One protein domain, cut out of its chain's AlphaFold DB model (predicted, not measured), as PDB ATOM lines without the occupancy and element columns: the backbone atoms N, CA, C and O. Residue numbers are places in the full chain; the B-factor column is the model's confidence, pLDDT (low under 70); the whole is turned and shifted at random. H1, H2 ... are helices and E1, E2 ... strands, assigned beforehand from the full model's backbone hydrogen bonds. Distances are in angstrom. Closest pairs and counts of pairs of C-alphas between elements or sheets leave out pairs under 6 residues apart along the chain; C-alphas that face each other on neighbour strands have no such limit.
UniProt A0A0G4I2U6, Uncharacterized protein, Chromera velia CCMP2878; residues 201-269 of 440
ATOM      1  N   THR A 201      16.811  24.716 -17.774       93.75
ATOM      2  CA  THR A 201      18.240  24.878 -17.515       93.75
ATOM      3  C   THR A 201      18.922  25.189 -18.836       93.75
ATOM      4  O   THR A 201      18.874  24.376 -19.753       93.75
ATOM      5  N   CYS A 202      19.566  26.350 -18.933       93.00
ATOM      6  CA  CYS A 202      20.475  26.645 -20.036       93.00
ATOM      7  C   CYS A 202      21.687  25.716 -19.876       93.00
ATOM      8  O   CYS A 202      22.525  25.937 -18.998       93.00
ATOM      9  N   GLU A 203      21.684  24.592 -20.595       84.75
ATOM     10  CA  GLU A 203      22.666  23.527 -20.409       84.75
ATOM     11  C   GLU A 203      24.091  24.032 -20.656       84.75
ATOM     12  O   GLU A 203      24.370  24.771 -21.596       84.75
ATOM     13  N   ALA A 204      25.017  23.594 -19.801       64.19
ATOM     14  CA  ALA A 204      26.411  24.033 -19.817       64.19
ATOM     15  C   ALA A 204      27.213  23.536 -21.035       64.19
ATOM     16  O   ALA A 204      28.352  23.967 -21.212       64.19
ATOM     17  N   GLU A 205      26.664  22.622 -21.845       72.50
ATOM     18  CA  GLU A 205      27.313  22.192 -23.090       72.50
ATOM     19  C   GLU A 205      27.435  23.366 -24.075       72.50
ATOM     20  O   GLU A 205      28.455  23.494 -24.755       72.50
ATOM     21  N   ASP A 206      26.486  24.306 -24.014       68.62
ATOM     22  CA  ASP A 206      26.575  25.623 -24.628       68.62
ATOM     23  C   ASP A 206      26.958  26.656 -23.558       68.62
ATOM     24  O   ASP A 206      26.125  27.416 -23.059       68.62
ATOM     25  N   VAL A 207      28.258  26.725 -23.232       76.94
ATOM     26  CA  VAL A 207      28.921  27.687 -22.304       76.94
ATOM     27  C   VAL A 207      28.649  29.180 -22.583       76.94
ATOM     28  O   VAL A 207      29.237  30.058 -21.948       76.94
ATOM     29  N   ASN A 208      27.758  29.485 -23.522       91.38
ATOM     30  CA  ASN A 208      27.500  30.793 -24.095       91.38
ATOM     31  C   ASN A 208      26.065  31.272 -23.856       91.38
ATOM     32  O   ASN A 208      25.642  32.213 -24.522       91.38
ATOM     33  N   THR A 209      25.310  30.662 -22.936       94.50
ATOM     34  CA  THR A 209      23.962  31.127 -22.579       94.50
ATOM     35  C   THR A 209      23.734  31.153 -21.065       94.50
ATOM     36  O   THR A 209      24.327  30.372 -20.322       94.50
ATOM     37  N   ILE A 210      22.880  32.067 -20.588       94.62
ATOM     38  CA  ILE A 210      22.407  32.114 -19.194       94.62
ATOM     39  C   ILE A 210      20.885  32.321 -19.140       94.62
ATOM     40  O   ILE A 210      20.336  32.954 -20.041       94.62
ATOM     41  N   PRO A 211      20.180  31.859 -18.087       95.38
ATOM     42  CA  PRO A 211      18.727  32.025 -17.987       95.38
ATOM     43  C   PRO A 211      18.328  33.496 -18.028       95.38
ATOM     44  O   PRO A 211      18.993  34.314 -17.385       95.38
ATOM     45  N   LYS A 212      17.260  33.852 -18.749       94.94
ATOM     46  CA  LYS A 212      16.711  35.222 -18.783       94.94
ATOM     47  C   LYS A 212      16.435  35.750 -17.372       94.94
ATOM     48  O   LYS A 212      16.070  34.983 -16.483       94.94
ATOM     49  N   VAL A 213      16.620  37.058 -17.157       93.81
ATOM     50  CA  VAL A 213      16.479  37.698 -15.825       93.81
ATOM     51  C   VAL A 213      15.120  37.389 -15.188       93.81
ATOM     52  O   VAL A 213      15.046  37.156 -13.985       93.81
ATOM     53  N   ASP A 214      14.083  37.287 -16.017       93.12
ATOM     54  CA  ASP A 214      12.709  37.014 -15.609       93.12
ATOM     55  C   ASP A 214      12.225  35.625 -16.061       93.12
ATOM     56  O   ASP A 214      11.049  35.439 -16.351       93.12
ATOM     57  N   ALA A 215      13.109  34.619 -16.124       93.69
ATOM     58  CA  ALA A 215      12.762  33.269 -16.593       93.69
ATOM     59  C   ALA A 215      11.502  32.685 -15.917       93.69
ATOM     60  O   ALA A 215      10.735  31.962 -16.544       93.69
ATOM     61  N   ALA A 216      11.227  33.046 -14.661       91.81
ATOM     62  CA  ALA A 216      10.038  32.570 -13.963       91.81
ATOM     63  C   ALA A 216       8.707  33.137 -14.466       91.81
ATOM     64  O   ALA A 216       7.679  32.518 -14.212       91.81
ATOM     65  N   THR A 217       8.712  34.274 -15.164       91.94
ATOM     66  CA  THR A 217       7.507  34.942 -15.681       91.94
ATOM     67  C   THR A 217       7.389  34.865 -17.203       91.94
ATOM     68  O   THR A 217       6.409  35.358 -17.757       91.94
ATOM     69  N   ILE A 218       8.358  34.243 -17.879       92.81
ATOM     70  CA  ILE A 218       8.342  34.035 -19.326       92.81
ATOM     71  C   ILE A 218       7.611  32.714 -19.606       92.81
ATOM     72  O   ILE A 218       8.163  31.654 -19.286       92.81
ATOM     73  N   PRO A 219       6.385  32.748 -20.166       92.38
ATOM     74  CA  PRO A 219       5.731  31.539 -20.646       92.38
ATOM     75  C   PRO A 219       6.485  31.013 -21.871       92.38
ATOM     76  O   PRO A 219       6.977  31.795 -22.688       92.38
ATOM     77  N   CYS A 220       6.569  29.695 -21.995       92.69
ATOM     78  CA  CYS A 220       7.079  29.029 -23.187       92.69
ATOM     79  C   CYS A 220       5.983  28.128 -23.780       92.69
ATOM     80  O   CYS A 220       4.940  27.914 -23.155       92.69
ATOM     81  N   GLY A 221       6.182  27.638 -25.008       88.31
ATOM     82  CA  GLY A 221       5.258  26.680 -25.629       88.31
ATOM     83  C   GLY A 221       5.200  25.332 -24.895       88.31
ATOM     84  O   GLY A 221       5.708  25.186 -23.792       88.31
ATOM     85  N   GLU A 222       4.617  24.301 -25.519       87.62
ATOM     86  CA  GLU A 222       4.571  22.945 -24.927       87.62
ATOM     87  C   GLU A 222       5.964  22.417 -24.528       87.62
ATOM     88  O   GLU A 222       6.096  21.675 -23.555       87.62
ATOM     89  N   GLU A 223       7.000  22.846 -25.252       91.19
ATOM     90  CA  GLU A 223       8.405  22.615 -24.938       91.19
ATOM     91  C   GLU A 223       9.140  23.962 -24.934       91.19
ATOM     92  O   GLU A 223       9.148  24.671 -25.940       91.19
ATOM     93  N   CYS A 224       9.764  24.314 -23.807       93.25
ATOM     94  CA  CYS A 224      10.638  25.482 -23.725       93.25
ATOM     95  C   CYS A 224      11.876  25.278 -24.608       93.25
ATOM     96  O   CYS A 224      12.563  24.260 -24.498       93.25
ATOM     97  N   THR A 225      12.204  26.270 -25.431       94.19
ATOM     98  CA  THR A 225      13.424  26.270 -26.246       94.19
ATOM     99  C   THR A 225      14.528  27.140 -25.637       94.19
ATOM    100  O   THR A 225      14.275  28.045 -24.834       94.19
ATOM    101  N   LEU A 226      15.778  26.894 -26.047       93.06
ATOM    102  CA  LEU A 226      16.942  27.678 -25.615       93.06
ATOM    103  C   LEU A 226      16.764  29.178 -25.920       93.06
ATOM    104  O   LEU A 226      17.049  30.014 -25.069       93.06
ATOM    105  N   GLU A 227      16.242  29.521 -27.102       92.56
ATOM    106  CA  GLU A 227      16.029  30.911 -27.545       92.56
ATOM    107  C   GLU A 227      14.950  31.640 -26.720       92.56
ATOM    108  O   GLU A 227      15.032  32.848 -26.460       92.56
ATOM    109  N   GLU A 228      13.930  30.909 -26.265       93.81
ATOM    110  CA  GLU A 228      12.855  31.458 -25.438       93.81
ATOM    111  C   GLU A 228      13.324  31.744 -24.013       93.81
ATOM    112  O   GLU A 228      12.977  32.793 -23.464       93.81
ATOM    113  N   CYS A 229      14.147  30.867 -23.438       95.50
ATOM    114  CA  CYS A 229      14.446  30.878 -22.006       95.50
ATOM    115  C   CYS A 229      15.835  31.393 -21.627       95.50
ATOM    116  O   CYS A 229      16.050  31.784 -20.475       95.50
ATOM    117  N   CYS A 230      16.768  31.433 -22.572       95.94
ATOM    118  CA  CYS A 230      18.152  31.801 -22.316       95.94
ATOM    119  C   CYS A 230      18.552  33.038 -23.122       95.94
ATOM    120  O   CYS A 230      18.104  33.244 -24.248       95.94
ATOM    121  N   ASP A 231      19.400  33.872 -22.524       95.19
ATOM    122  CA  ASP A 231      20.101  34.944 -23.221       95.19
ATOM    123  C   ASP A 231      21.512  34.464 -23.572       95.19
ATOM    124  O   ASP A 231      22.175  33.858 -22.721       95.19
ATOM    125  N   PRO A 232      22.015  34.762 -24.778       95.06
ATOM    126  CA  PRO A 232      23.420  34.552 -25.083       95.06
ATOM    127  C   PRO A 232      24.311  35.440 -24.201       95.06
ATOM    128  O   PRO A 232      23.938  36.558 -23.819       95.06
ATOM    129  N   VAL A 233      25.514  34.948 -23.912       96.00
ATOM    130  CA  VAL A 233      26.553  35.672 -23.174       96.00
ATOM    131  C   VAL A 233      27.867  35.740 -23.936       96.00
ATOM    132  O   VAL A 233      28.160  34.936 -24.821       96.00
ATOM    133  N   CYS A 234      28.701  36.700 -23.550       96.69
ATOM    134  CA  CYS A 234      29.942  37.011 -24.245       96.69
ATOM    135  C   CYS A 234      31.061  35.963 -24.124       96.69
ATOM    136  O   CYS A 234      32.072  36.113 -24.802       96.69
ATOM    137  N   SER A 235      30.940  34.912 -23.303       94.50
ATOM    138  CA  SER A 235      31.997  33.890 -23.127       94.50
ATOM    139  C   SER A 235      32.391  33.167 -24.416       94.50
ATOM    140  O   SER A 235      33.542  32.751 -24.538       94.50
ATOM    141  N   GLY A 236      31.471  33.044 -25.374       91.31
ATOM    142  CA  GLY A 236      31.719  32.407 -26.671       91.31
ATOM    143  C   GLY A 236      32.094  33.362 -27.792       91.31
ATOM    144  O   GLY A 236      32.316  32.917 -28.917       91.31
ATOM    145  N   PHE A 237      32.115  34.667 -27.521       95.44
ATOM    146  CA  PHE A 237      32.342  35.672 -28.545       95.44
ATOM    147  C   PHE A 237      33.845  35.876 -28.778       95.44
ATOM    148  O   PHE A 237      34.591  36.162 -27.844       95.44
ATOM    149  N   ASP A 238      34.298  35.765 -30.028       96.00
ATOM    150  CA  ASP A 238      35.680  36.083 -30.395       96.00
ATOM    151  C   ASP A 238      35.819  37.587 -30.656       96.00
ATOM    152  O   ASP A 238      35.311  38.120 -31.644       96.00
ATOM    153  N   CYS A 239      36.518  38.284 -29.759       95.44
ATOM    154  CA  CYS A 239      36.760  39.717 -29.899       95.44
ATOM    155  C   CYS A 239      37.680  40.079 -31.076       95.44
ATOM    156  O   CYS A 239      37.640  41.226 -31.534       95.44
ATOM    157  N   GLY A 240      38.473  39.126 -31.576       95.25
ATOM    158  CA  GLY A 240      39.487  39.352 -32.596       95.25
ATOM    159  C   GLY A 240      40.692  40.163 -32.105       95.25
ATOM    160  O   GLY A 240      40.768  40.622 -30.962       95.25
ATOM    161  N   ASP A 241      41.663  40.349 -33.000       92.88
ATOM    162  CA  ASP A 241      42.908  41.050 -32.689       92.88
ATOM    163  C   ASP A 241      42.674  42.516 -32.305       92.88
ATOM    164  O   ASP A 241      42.001  43.278 -33.003       92.88
ATOM    165  N   GLY A 242      43.310  42.943 -31.211       89.81
ATOM    166  CA  GLY A 242      43.276  44.334 -30.759       89.81
ATOM    167  C   GLY A 242      42.055  44.718 -29.925       89.81
ATOM    168  O   GLY A 242      41.912  45.900 -29.590       89.81
ATOM    169  N   PHE A 243      41.220  43.743 -29.569       94.50
ATOM    170  CA  PHE A 243      40.088  43.885 -28.666       94.50
ATOM    171  C   PHE A 243      40.225  42.919 -27.483       94.50
ATOM    172  O   PHE A 243      40.869  41.878 -27.577       94.50
ATOM    173  N   VAL A 244      39.610  43.267 -26.357       94.31
ATOM    174  CA  VAL A 244      39.467  42.396 -25.180       94.31
ATOM    175  C   VAL A 244      38.046  42.435 -24.667       94.31
ATOM    176  O   VAL A 244      37.312  43.363 -24.987       94.31
ATOM    177  N   PHE A 245      37.658  41.459 -23.853       95.06
ATOM    178  CA  PHE A 245      36.333  41.462 -23.250       95.06
ATOM    179  C   PHE A 245      36.083  42.723 -22.412       95.06
ATOM    180  O   PHE A 245      36.938  43.159 -21.640       95.06
ATOM    181  N   ASN A 246      34.878  43.276 -22.545       92.19
ATOM    182  CA  ASN A 246      34.392  44.420 -21.769       92.19
ATOM    183  C   ASN A 246      34.287  44.119 -20.269       92.19
ATOM    184  O   ASN A 246      34.318  45.034 -19.451       92.19
ATOM    185  N   SER A 247      34.143  42.841 -19.915       92.62
ATOM    186  CA  SER A 247      34.022  42.362 -18.543       92.62
ATOM    187  C   SER A 247      35.075  41.291 -18.259       92.62
ATOM    188  O   SER A 247      35.311  40.442 -19.122       92.62
ATOM    189  N   PRO A 248      35.659  41.254 -17.045       91.12
ATOM    190  CA  PRO A 248      36.495  40.134 -16.611       91.12
ATOM    191  C   PRO A 248      35.703  38.820 -16.485       91.12
ATOM    192  O   PRO A 248      36.300  37.746 -16.473       91.12
ATOM    193  N   THR A 249      34.369  38.889 -16.408       93.12
ATOM    194  CA  THR A 249      33.456  37.739 -16.359       93.12
ATOM    195  C   THR A 249      32.564  37.708 -17.610       93.12
ATOM    196  O   THR A 249      31.360  37.955 -17.524       93.12
ATOM    197  N   PRO A 250      33.111  37.408 -18.805       92.62
ATOM    198  CA  PRO A 250      32.354  37.478 -20.061       92.62
ATOM    199  C   PRO A 250      31.134  36.544 -20.084       92.62
ATOM    200  O   PRO A 250      30.121  36.887 -20.682       92.62
ATOM    201  N   GLY A 251      31.168  35.427 -19.348       92.81
ATOM    202  CA  GLY A 251      30.021  34.520 -19.186       92.81
ATOM    203  C   GLY A 251      28.844  35.083 -18.372       92.81
ATOM    204  O   GLY A 251      27.846  34.396 -18.199       92.81
ATOM    205  N   GLN A 252      28.948  36.308 -17.848       93.12
ATOM    206  CA  GLN A 252      27.866  36.994 -17.127       93.12
ATOM    207  C   GLN A 252      27.306  38.203 -17.893       93.12
ATOM    208  O   GLN A 252      26.336  38.815 -17.445       93.12
ATOM    209  N   VAL A 253      27.904  38.569 -19.031       94.38
ATOM    210  CA  VAL A 253      27.459  39.711 -19.839       94.38
ATOM    211  C   VAL A 253      26.426  39.227 -20.848       94.38
ATOM    212  O   VAL A 253      26.782  38.501 -21.770       94.38
ATOM    213  N   ARG A 254      25.163  39.628 -20.658       95.44
ATOM    214  CA  ARG A 254      24.033  39.319 -21.552       95.44
ATOM    215  C   ARG A 254      24.078  40.177 -22.810       95.44
ATOM    216  O   ARG A 254      24.317  41.380 -22.703       95.44
ATOM    217  N   CYS A 255      23.763  39.587 -23.957       95.75
ATOM    218  CA  CYS A 255      23.663  40.315 -25.220       95.75
ATOM    219  C   CYS A 255      22.204  40.667 -25.540       95.75
ATOM    220  O   CYS A 255      21.299  39.836 -25.431       95.75
ATOM    221  N   ALA A 256      21.959  41.919 -25.921       89.94
ATOM    222  CA  ALA A 256      20.633  42.490 -26.105       89.94
ATOM    223  C   ALA A 256      20.119  42.237 -27.532       89.94
ATOM    224  O   ALA A 256      19.923  43.168 -28.306       89.94
ATOM    225  N   GLY A 257      19.905  40.979 -27.915       84.56
ATOM    226  CA  GLY A 257      19.383  40.706 -29.262       84.56
ATOM    227  C   GLY A 257      19.361  39.261 -29.735       84.56
ATOM    228  O   GLY A 257      19.179  39.046 -30.927       84.56
ATOM    229  N   GLY A 258      19.576  38.278 -28.857       87.44
ATOM    230  CA  GLY A 258      19.684  36.868 -29.261       87.44
ATOM    231  C   GLY A 258      21.015  36.508 -29.935       87.44
ATOM    232  O   GLY A 258      21.394  35.343 -29.939       87.44
ATOM    233  N   GLU A 259      21.785  37.499 -30.382       92.25
ATOM    234  CA  GLU A 259      23.173  37.357 -30.817       92.25
ATOM    235  C   GLU A 259      24.051  38.394 -30.112       92.25
ATOM    236  O   GLU A 259      23.620  39.514 -29.835       92.25
ATOM    237  N   CYS A 260      25.293  38.018 -29.822       95.75
ATOM    238  CA  CYS A 260      26.280  38.922 -29.250       95.75
ATOM    239  C   CYS A 260      26.986  39.725 -30.337       95.75
ATOM    240  O   CYS A 260      27.469  39.160 -31.318       95.75
ATOM    241  N   SER A 261      27.095  41.038 -30.145       95.94
ATOM    242  CA  SER A 261      27.889  41.905 -31.011       95.94
ATOM    243  C   SER A 261      29.251  42.249 -30.399       95.94
ATOM    244  O   SER A 261      29.436  42.265 -29.180       95.94
ATOM    245  N   GLN A 262      30.214  42.609 -31.255       95.00
ATOM    246  CA  GLN A 262      31.545  43.032 -30.808       95.00
ATOM    247  C   GLN A 262      31.478  44.248 -29.877       95.00
ATOM    248  O   GLN A 262      32.260  44.333 -28.941       95.00
ATOM    249  N   ALA A 263      30.532  45.168 -30.089       93.38
ATOM    250  CA  ALA A 263      30.380  46.354 -29.248       93.38
ATOM    251  C   ALA A 263      29.875  46.024 -27.831       93.38
ATOM    252  O   ALA A 263      30.238  46.707 -26.875       93.38
ATOM    253  N   GLU A 264      29.055  44.980 -27.685       95.00
ATOM    254  CA  GLU A 264      28.546  44.532 -26.382       95.00
ATOM    255  C   GLU A 264      29.599  43.747 -25.608       95.00
ATOM    256  O   GLU A 264      29.781  43.956 -24.406       95.00
ATOM    257  N   CYS A 265      30.333  42.876 -26.303       96.62
ATOM    258  CA  CYS A 265      31.255  41.950 -25.660       96.62
ATOM    259  C   CYS A 265      32.683  42.462 -25.544       96.62
ATOM    260  O   CYS A 265      33.394  42.032 -24.637       96.62
ATOM    261  N   CYS A 266      33.108  43.370 -26.420       96.50
ATOM    262  CA  CYS A 266      34.514  43.696 -26.594       96.50
ATOM    263  C   CYS A 266      34.797  45.200 -26.562       96.50
ATOM    264  O   CYS A 266      34.049  46.025 -27.083       96.50
ATOM    265  N   SER A 267      35.947  45.533 -25.985       94.56
ATOM    266  CA  SER A 267      36.536  46.863 -25.926       94.56
ATOM    267  C   SER A 267      37.787  46.858 -26.768       94.56
ATOM    268  O   SER A 267      38.644  45.982 -26.625       94.56
ATOM    269  N   GLN A 268      37.929  47.869 -27.617       93.69
ATOM    270  CA  GLN A 268      39.180  48.085 -28.322       93.69
ATOM    271  C   GLN A 268      40.276  48.421 -27.303       93.69
ATOM    272  O   GLN A 268      40.063  49.223 -26.394       93.69
ATOM    273  N   GLN A 269      41.447  47.808 -27.437       92.75
ATOM    274  CA  GLN A 269      42.608  48.175 -26.636       92.75
ATOM    275  C   GLN A 269      43.371  49.324 -27.289       92.75
ATOM    276  O   GLN A 269      43.578  49.333 -28.503       92.75
TER     277      GLN A 269
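What this domain is: This is residues 201 to 269 of the 440 residues of an uncharacterized protein of Chromera velia CCMP2878 (UniProt A0A0G4I2U6). With little regular structure, the domain is a rod of loops holding two small antiparallel sheets, E1 with E2 and E3 with E4, one after the other along its length. In each half a long loop leads from the first strand to a four-residue helix followed directly by the second strand. The 69 printed residues, 20 in named elements of mixed class, hold E1, H1, E2, E3, H2, E4; only just compact, close to loose, radius of gyration of the C-alphas 13.1 A, spans 45 by 21 by 17 A.

Where its parts are: E1, residues 209 to 211, begins at C-alpha 209 (23.962, 31.127, -22.579). H1 is residues 226 to 229, E2 230 to 232, E3 243 to 245, H2 262 to 265. E4, 266 to 268, 6.6 A long, ends at C-alpha 268 (39.180, 48.085, -28.322).

How they stand to each other: E1 and E2 are antiparallel at 145 degrees, N 210 and O 231 within hydrogen-bond range at 2.9 A. E3 and E4 are antiparallel at 144 degrees, N 244 and O 267 at 2.9 A. E2 and E3 are apart. H1 and H2 are too short for an O i to N i+4 pair; of one O i to N i+3 pair each, H1 has 1 within range, H2 0.

The domain as a whole: The printed part has no cut. The links E1 to H1 and E3 to H2 are long. Residues 204 and 206 are under pLDDT 70.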